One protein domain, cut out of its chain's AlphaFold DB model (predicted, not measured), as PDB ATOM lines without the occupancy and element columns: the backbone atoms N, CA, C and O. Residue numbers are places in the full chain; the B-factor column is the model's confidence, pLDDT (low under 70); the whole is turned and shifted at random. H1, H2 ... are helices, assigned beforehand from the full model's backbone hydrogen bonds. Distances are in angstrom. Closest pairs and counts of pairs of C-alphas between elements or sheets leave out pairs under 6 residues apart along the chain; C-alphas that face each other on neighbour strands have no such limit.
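This is residues 12 to 64 of the 66 residues of an uncharacterized protein of Mycoplasma leachii 06049 (UniProt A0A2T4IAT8). The longest helix, H2, sticks out as a free arm from a small body in which the long link folds back beside the other helix, H1. The two helices do not meet, and the outline is open and flat, 43 by 28 by 10 A. The printed part has 53 residues with two named helices, H1 then H2, and no named strand; the class is all helix. It is loose, with a radius of gyration of the C-alphas of 14.3 A.

H2, residues 46 to 64, stands free together with residues 43 to 45. It is apart from H1, residues 13 to 27, with no C-alpha of the one within 8 A of the other. Residues 28 to 45 form a long link between them. In H1 and H2 every O i to N i+4 pair is within hydrogen-bond range.

H2 measures 27.1 A from C-alpha 46 at (40.060, 18.737, -45.905) to C-alpha 64 at (44.267, 34.363, -24.213). H1 measures 21.1 A and begins with C-alpha 13 at (41.634, 20.884, -65.815).

The two C-alphas farthest apart, those of Asp 14 and Asn 64, are 44.3 A apart. The printed part has no cut, and no printed residue is under 70 in pLDDT.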
ATOM      1  N   THR A  12      40.426  17.503 -62.440       92.81
ATOM      2  CA  THR A  12      40.681  17.707 -63.872       92.81
ATOM      3  C   THR A  12      40.934  19.188 -64.186       92.81
ATOM      4  O   THR A  12      40.735  20.074 -63.350       92.81
ATOM      5  N   GLU A  13      41.392  19.494 -65.403       91.81
ATOM      6  CA  GLU A  13      41.634  20.884 -65.815       91.81
ATOM      7  C   GLU A  13      40.362  21.740 -65.835       91.81
ATOM      8  O   GLU A  13      40.404  22.912 -65.458       91.81
ATOM      9  N   ASP A  14      39.227  21.171 -66.238       92.69
ATOM     10  CA  ASP A  14      37.952  21.889 -66.243       92.69
ATOM     11  C   ASP A  14      37.434  22.129 -64.824       92.69
ATOM     12  O   ASP A  14      37.017  23.243 -64.503       92.69
ATOM     13  N   GLU A  15      37.569  21.149 -63.929       90.44
ATOM     14  CA  GLU A  15      37.255  21.336 -62.509       90.44
ATOM     15  C   GLU A  15      38.151  22.404 -61.875       90.44
ATOM     16  O   GLU A  15      37.668  23.257 -61.134       90.44
ATOM     17  N   LYS A  16      39.449  22.428 -62.208       90.44
ATOM     18  CA  LYS A  16      40.369  23.487 -61.762       90.44
ATOM     19  C   LYS A  16      39.880  24.868 -62.179       90.44
ATOM     20  O   LYS A  16      39.884  25.786 -61.360       90.44
ATOM     21  N   LYS A  17      39.467  25.033 -63.439       91.06
ATOM     22  CA  LYS A  17      38.932  26.308 -63.945       91.06
ATOM     23  C   LYS A  17      37.651  26.694 -63.214       91.06
ATOM     24  O   LYS A  17      37.541  27.831 -62.763       91.06
ATOM     25  N   PHE A  18      36.731  25.747 -63.051       92.69
ATOM     26  CA  PHE A  18      35.472  25.956 -62.344       92.69
ATOM     27  C   PHE A  18      35.699  26.424 -60.900       92.69
ATOM     28  O   PHE A  18      35.224  27.491 -60.511       92.69
ATOM     29  N   TRP A  19      36.494  25.683 -60.124       90.69
ATOM     30  CA  TRP A  19      36.751  26.014 -58.724       90.69
ATOM     31  C   TRP A  19      37.520  27.325 -58.551       90.69
ATOM     32  O   TRP A  19      37.242  28.078 -57.616       90.69
ATOM     33  N   ASN A  20      38.455  27.637 -59.452       88.75
ATOM     34  CA  ASN A  20      39.139  28.927 -59.430       88.75
ATOM     35  C   ASN A  20      38.177  30.085 -59.723       88.75
ATOM     36  O   ASN A  20      38.190  31.051 -58.964       88.75
ATOM     37  N   SER A  21      37.302  29.957 -60.727       91.06
ATOM     38  CA  SER A  21      36.271  30.962 -61.027       91.06
ATOM     39  C   SER A  21      35.361  31.197 -59.822       91.06
ATOM     40  O   SER A  21      35.193  32.334 -59.388       91.06
ATOM     41  N   MET A  22      34.850  30.125 -59.204       90.06
ATOM     42  CA  MET A  22      34.027  30.238 -57.995       90.06
ATOM     43  C   MET A  22      34.768  30.934 -56.852       90.06
ATOM     44  O   MET A  22      34.188  31.747 -56.136       90.06
ATOM     45  N   ASN A  23      36.049  30.621 -56.653       88.69
ATOM     46  CA  ASN A  23      36.845  31.231 -55.595       88.69
ATOM     47  C   ASN A  23      37.105  32.725 -55.856       88.69
ATOM     48  O   ASN A  23      37.143  33.507 -54.907       88.69
ATOM     49  N   GLU A  24      37.268  33.141 -57.114       90.06
ATOM     50  CA  GLU A  24      37.351  34.558 -57.483       90.06
ATOM     51  C   GLU A  24      36.025  35.287 -57.256       90.06
ATOM     52  O   GLU A  24      36.014  36.363 -56.657       90.06
ATOM     53  N   GLU A  25      34.896  34.697 -57.647       91.38
ATOM     54  CA  GLU A  25      33.573  35.265 -57.368       91.38
ATOM     55  C   GLU A  25      33.312  35.379 -55.862       91.38
ATOM     56  O   GLU A  25      32.860  36.419 -55.379       91.38
ATOM     57  N   PHE A  26      33.673  34.349 -55.094       91.12
ATOM     58  CA  PHE A  26      33.520  34.349 -53.644       91.12
ATOM     59  C   PHE A  26      34.335  35.453 -52.977       91.12
ATOM     60  O   PHE A  26      33.790  36.150 -52.125       91.12
ATOM     61  N   LYS A  27      35.588  35.675 -53.398       89.62
ATOM     62  CA  LYS A  27      36.432  36.778 -52.898       89.62
ATOM     63  C   LYS A  27      35.827  38.161 -53.121       89.62
ATOM     64  O   LYS A  27      36.086  39.068 -52.338       89.62
ATOM     65  N   ASN A  28      35.027  38.322 -54.172       90.56
ATOM     66  CA  ASN A  28      34.317  39.566 -54.467       90.56
ATOM     67  C   ASN A  28      32.956  39.667 -53.752       90.56
ATOM     68  O   ASN A  28      32.265  40.680 -53.866       90.56
ATOM     69  N   SER A  29      32.544  38.629 -53.021       91.31
ATOM     70  CA  SER A  29      31.262  38.602 -52.324       91.31
ATOM     71  C   SER A  29      31.314  39.350 -50.991       91.31
ATOM     72  O   SER A  29      32.344  39.433 -50.326       91.31
ATOM     73  N   LYS A  30      30.148  39.819 -50.533       90.88
ATOM     74  CA  LYS A  30      29.985  40.438 -49.204       90.88
ATOM     75  C   LYS A  30      30.204  39.463 -48.038       90.88
ATOM     76  O   LYS A  30      30.227  39.900 -46.895       90.88
ATOM     77  N   PHE A  31      30.309  38.166 -48.327       87.75
ATOM     78  CA  PHE A  31      30.532  37.103 -47.347       87.75
ATOM     79  C   PHE A  31      32.010  36.721 -47.225       87.75
ATOM     80  O   PHE A  31      32.348  35.856 -46.422       87.75
ATOM     81  N   TYR A  32      32.885  37.318 -48.037       88.00
ATOM     82  CA  TYR A  32      34.307  37.043 -47.957       88.00
ATOM     83  C   TYR A  32      34.919  37.700 -46.723       88.00
ATOM     84  O   TYR A  32      34.852  38.915 -46.543       88.00
ATOM     85  N   GLU A  33      35.586  36.881 -45.921       86.81
ATOM     86  CA  GLU A  33      36.464  37.318 -44.848       86.81
ATOM     87  C   GLU A  33      37.883  36.836 -45.152       86.81
ATOM     88  O   GLU A  33      38.088  35.753 -45.712       86.81
ATOM     89  N   GLU A  34      38.879  37.647 -44.793       78.62
ATOM     90  CA  GLU A  34      40.279  37.300 -45.011       78.62
ATOM     91  C   GLU A  34      40.614  35.978 -44.302       78.62
ATOM     92  O   GLU A  34      40.470  35.841 -43.090       78.62
ATOM     93  N   GLY A  35      41.045  34.982 -45.083       77.00
ATOM     94  CA  GLY A  35      41.324  33.625 -44.603       77.00
ATOM     95  C   GLY A  35      40.269  32.584 -44.988       77.00
ATOM     96  O   GLY A  35      40.567  31.389 -44.926       77.00
ATOM     97  N   LEU A  36      39.087  32.996 -45.457       82.12
ATOM     98  CA  LEU A  36      38.122  32.082 -46.066       82.12
ATOM     99  C   LEU A  36      38.544  31.713 -47.491       82.12
ATOM    100  O   LEU A  36      39.164  32.494 -48.214       82.12
ATOM    101  N   ARG A  37      38.206  30.493 -47.909       79.88
ATOM    102  CA  ARG A  37      38.474  30.003 -49.261       79.88
ATOM    103  C   ARG A  37      37.495  28.915 -49.658       79.88
ATOM    104  O   ARG A  37      37.039  28.158 -48.805       79.88
ATOM    105  N   ILE A  38      37.275  28.787 -50.959       85.06
ATOM    106  CA  ILE A  38      36.616  27.616 -51.527       85.06
ATOM    107  C   ILE A  38      37.663  26.518 -51.743       85.06
ATOM    108  O   ILE A  38      38.811  26.791 -52.111       85.06
ATOM    109  N   VAL A  39      37.275  25.275 -51.466       86.94
ATOM    110  CA  VAL A  39      38.063  24.076 -51.758       86.94
ATOM    111  C   VAL A  39      37.204  23.088 -52.550       86.94
ATOM    112  O   VAL A  39      36.002  23.022 -52.286       86.94
ATOM    113  N   PRO A  40      37.791  22.338 -53.497       88.88
ATOM    114  CA  PRO A  40      37.089  21.262 -54.185       88.88
ATOM    115  C   PRO A  40      36.597  20.188 -53.218       88.88
ATOM    116  O   PRO A  40      37.246  19.921 -52.206       88.88
ATOM    117  N   ASP A  41      35.511  19.510 -53.571       85.62
ATOM    118  CA  ASP A  41      35.035  18.319 -52.859       85.62
ATOM    119  C   ASP A  41      36.035  17.154 -52.947       85.62
ATOM    120  O   ASP A  41      36.155  16.364 -52.017       85.62
ATOM    121  N   THR A  42      36.835  17.115 -54.014       87.44
ATOM    122  CA  THR A  42      37.918  16.144 -54.219       87.44
ATOM    123  C   THR A  42      39.185  16.448 -53.406       87.44
ATOM    124  O   THR A  42      40.214  15.778 -53.567       87.44
ATOM    125  N   TYR A  43      39.153  17.464 -52.533       89.31
ATOM    126  CA  TYR A  43      40.280  17.807 -51.674       89.31
ATOM    127  C   TYR A  43      40.411  16.840 -50.485       89.31
ATOM    128  O   TYR A  43      39.864  17.068 -49.407       89.31
ATOM    129  N   ASP A  44      41.259  15.823 -50.642       86.50
ATOM    130  CA  ASP A  44      41.527  14.810 -49.603       86.50
ATOM    131  C   ASP A  44      42.093  15.387 -48.293       86.50
ATOM    132  O   ASP A  44      41.951  14.804 -47.221       86.50
ATOM    133  N   GLY A  45      42.747  16.550 -48.349       87.44
ATOM    134  CA  GLY A  45      43.349  17.177 -47.172       87.44
ATOM    135  C   GLY A  45      42.362  17.931 -46.277       87.44
ATOM    136  O   GLY A  45      42.805  18.561 -45.312       87.44
ATOM    137  N   PHE A  46      41.061  17.925 -46.596       87.12
ATOM    138  CA  PHE A  46      40.060  18.737 -45.905       87.12
ATOM    139  C   PHE A  46      39.946  18.390 -44.418       87.12
ATOM    140  O   PHE A  46      40.091  19.270 -43.571       87.12
ATOM    141  N   GLU A  47      39.754  17.113 -44.080       88.69
ATOM    142  CA  GLU A  47      39.552  16.691 -42.689       88.69
ATOM    143  C   GLU A  47      40.763  16.994 -41.797       88.69
ATOM    144  O   GLU A  47      40.613  17.420 -40.649       88.69
ATOM    145  N   GLU A  48      41.976  16.792 -42.314       89.69
ATOM    146  CA  GLU A  48      43.208  17.094 -41.582       89.69
ATOM    147  C   GLU A  48      43.395  18.597 -41.361       89.69
ATOM    148  O   GLU A  48      43.783  19.021 -40.269       89.69
ATOM    149  N   ASP A  49      43.106  19.410 -42.380       86.62
ATOM    150  CA  ASP A  49      43.185  20.865 -42.267       86.62
ATOM    151  C   ASP A  49      42.150  21.386 -41.255       86.62
ATOM    152  O   ASP A  49      42.506  22.206 -40.407       86.62
ATOM    153  N   VAL A  50      40.915  20.864 -41.254       87.00
ATOM    154  CA  VAL A  50      39.890  21.207 -40.249       87.00
ATOM    155  C   VAL A  50      40.368  20.855 -38.841       87.00
ATOM    156  O   VAL A  50      40.331  21.709 -37.954       87.00
ATOM    157  N   LYS A  51      40.875  19.634 -38.624       90.31
ATOM    158  CA  LYS A  51      41.408  19.210 -37.315       90.31
ATOM    159  C   LYS A  51      42.534  20.127 -36.838       90.31
ATOM    160  O   LYS A  51      42.549  20.515 -35.669       90.31
ATOM    161  N   ARG A  52      43.454  20.502 -37.734       88.62
ATOM    162  CA  ARG A  52      44.550  21.431 -37.425       88.62
ATOM    163  C   ARG A  52      44.017  22.804 -37.017       88.62
ATOM    164  O   ARG A  52      44.401  23.301 -35.965       88.62
ATOM    165  N   ILE A  53      43.114  23.381 -37.808       86.31
ATOM    166  CA  ILE A  53      42.548  24.713 -37.554       86.31
ATOM    167  C   ILE A  53      41.792  24.737 -36.223       86.31
ATOM    168  O   ILE A  53      41.996  25.646 -35.420       86.31
ATOM    169  N   VAL A  54      40.961  23.727 -35.949       89.00
ATOM    170  CA  VAL A  54      40.230  23.618 -34.677       89.00
ATOM    171  C   VAL A  54      41.200  23.580 -33.496       89.00
ATOM    172  O   VAL A  54      40.995  24.305 -32.521       89.00
ATOM    173  N   LYS A  55      42.282  22.798 -33.595       91.25
ATOM    174  CA  LYS A  55      43.314  22.739 -32.555       91.25
ATOM    175  C   LYS A  55      43.998  24.094 -32.352       91.25
ATOM    176  O   LYS A  55      44.110  24.546 -31.218       91.25
ATOM    177  N   GLU A  56      44.396  24.773 -33.427       86.88
ATOM    178  CA  GLU A  56      45.014  26.103 -33.330       86.88
ATOM    179  C   GLU A  56      44.082  27.126 -32.664       86.88
ATOM    180  O   GLU A  56      44.535  27.957 -31.874       86.88
ATOM    181  N   ILE A  57      42.780  27.076 -32.959       86.12
ATOM    182  CA  ILE A  57      41.781  27.945 -32.325       86.12
ATOM    183  C   ILE A  57      41.688  27.645 -30.826       86.12
ATOM    184  O   ILE A  57      41.709  28.582 -30.026       86.12
ATOM    185  N   GLN A  58      41.631  26.368 -30.438       90.56
ATOM    186  CA  GLN A  58      41.616  25.959 -29.029       90.56
ATOM    187  C   GLN A  58      42.865  26.458 -28.291       90.56
ATOM    188  O   GLN A  58      42.744  27.136 -27.272       90.56
ATOM    189  N   GLU A  59      44.058  26.239 -28.849       91.38
ATOM    190  CA  GLU A  59      45.322  26.677 -28.245       91.38
ATOM    191  C   GLU A  59      45.409  28.210 -28.109       91.38
ATOM    192  O   GLU A  59      45.942  28.722 -27.121       91.38
ATOM    193  N   ARG A  60      44.874  28.973 -29.074       85.44
ATOM    194  CA  ARG A  60      44.789  30.445 -28.983       85.44
ATOM    195  C   ARG A  60      43.824  30.892 -27.885       85.44
ATOM    196  O   ARG A  60      44.136  31.832 -27.157       85.44
ATOM    197  N   GLN A  61      42.680  30.224 -27.738       86.31
ATOM    198  CA  GLN A  61      41.721  30.524 -26.671       86.31
ATOM    199  C   GLN A  61      42.294  30.227 -25.282       86.31
ATOM    200  O   GLN A  61      42.060  31.001 -24.358       86.31
ATOM    201  N   GLU A  62      43.060  29.146 -25.127       85.00
ATOM    202  CA  GLU A  62      43.727  28.823 -23.860       85.00
ATOM    203  C   GLU A  62      44.826  29.831 -23.509       85.00
ATOM    204  O   GLU A  62      44.941  30.231 -22.351       85.00
ATOM    205  N   LYS A  63      45.599  30.295 -24.499       80.31
ATOM    206  CA  LYS A  63      46.630  31.326 -24.295       80.31
ATOM    207  C   LYS A  63      46.047  32.688 -23.925       80.31
ATOM    208  O   LYS A  63      46.611  33.347 -23.067       80.31
ATOM    209  N   ASN A  64      44.923  33.085 -24.519       70.94
ATOM    210  CA  ASN A  64      44.267  34.363 -24.213       70.94
ATOM    211  C   ASN A  64      43.498  34.359 -22.876       70.94
ATOM    212  O   ASN A  64      43.048  35.412 -22.432       70.94
TER     213      ASN A  64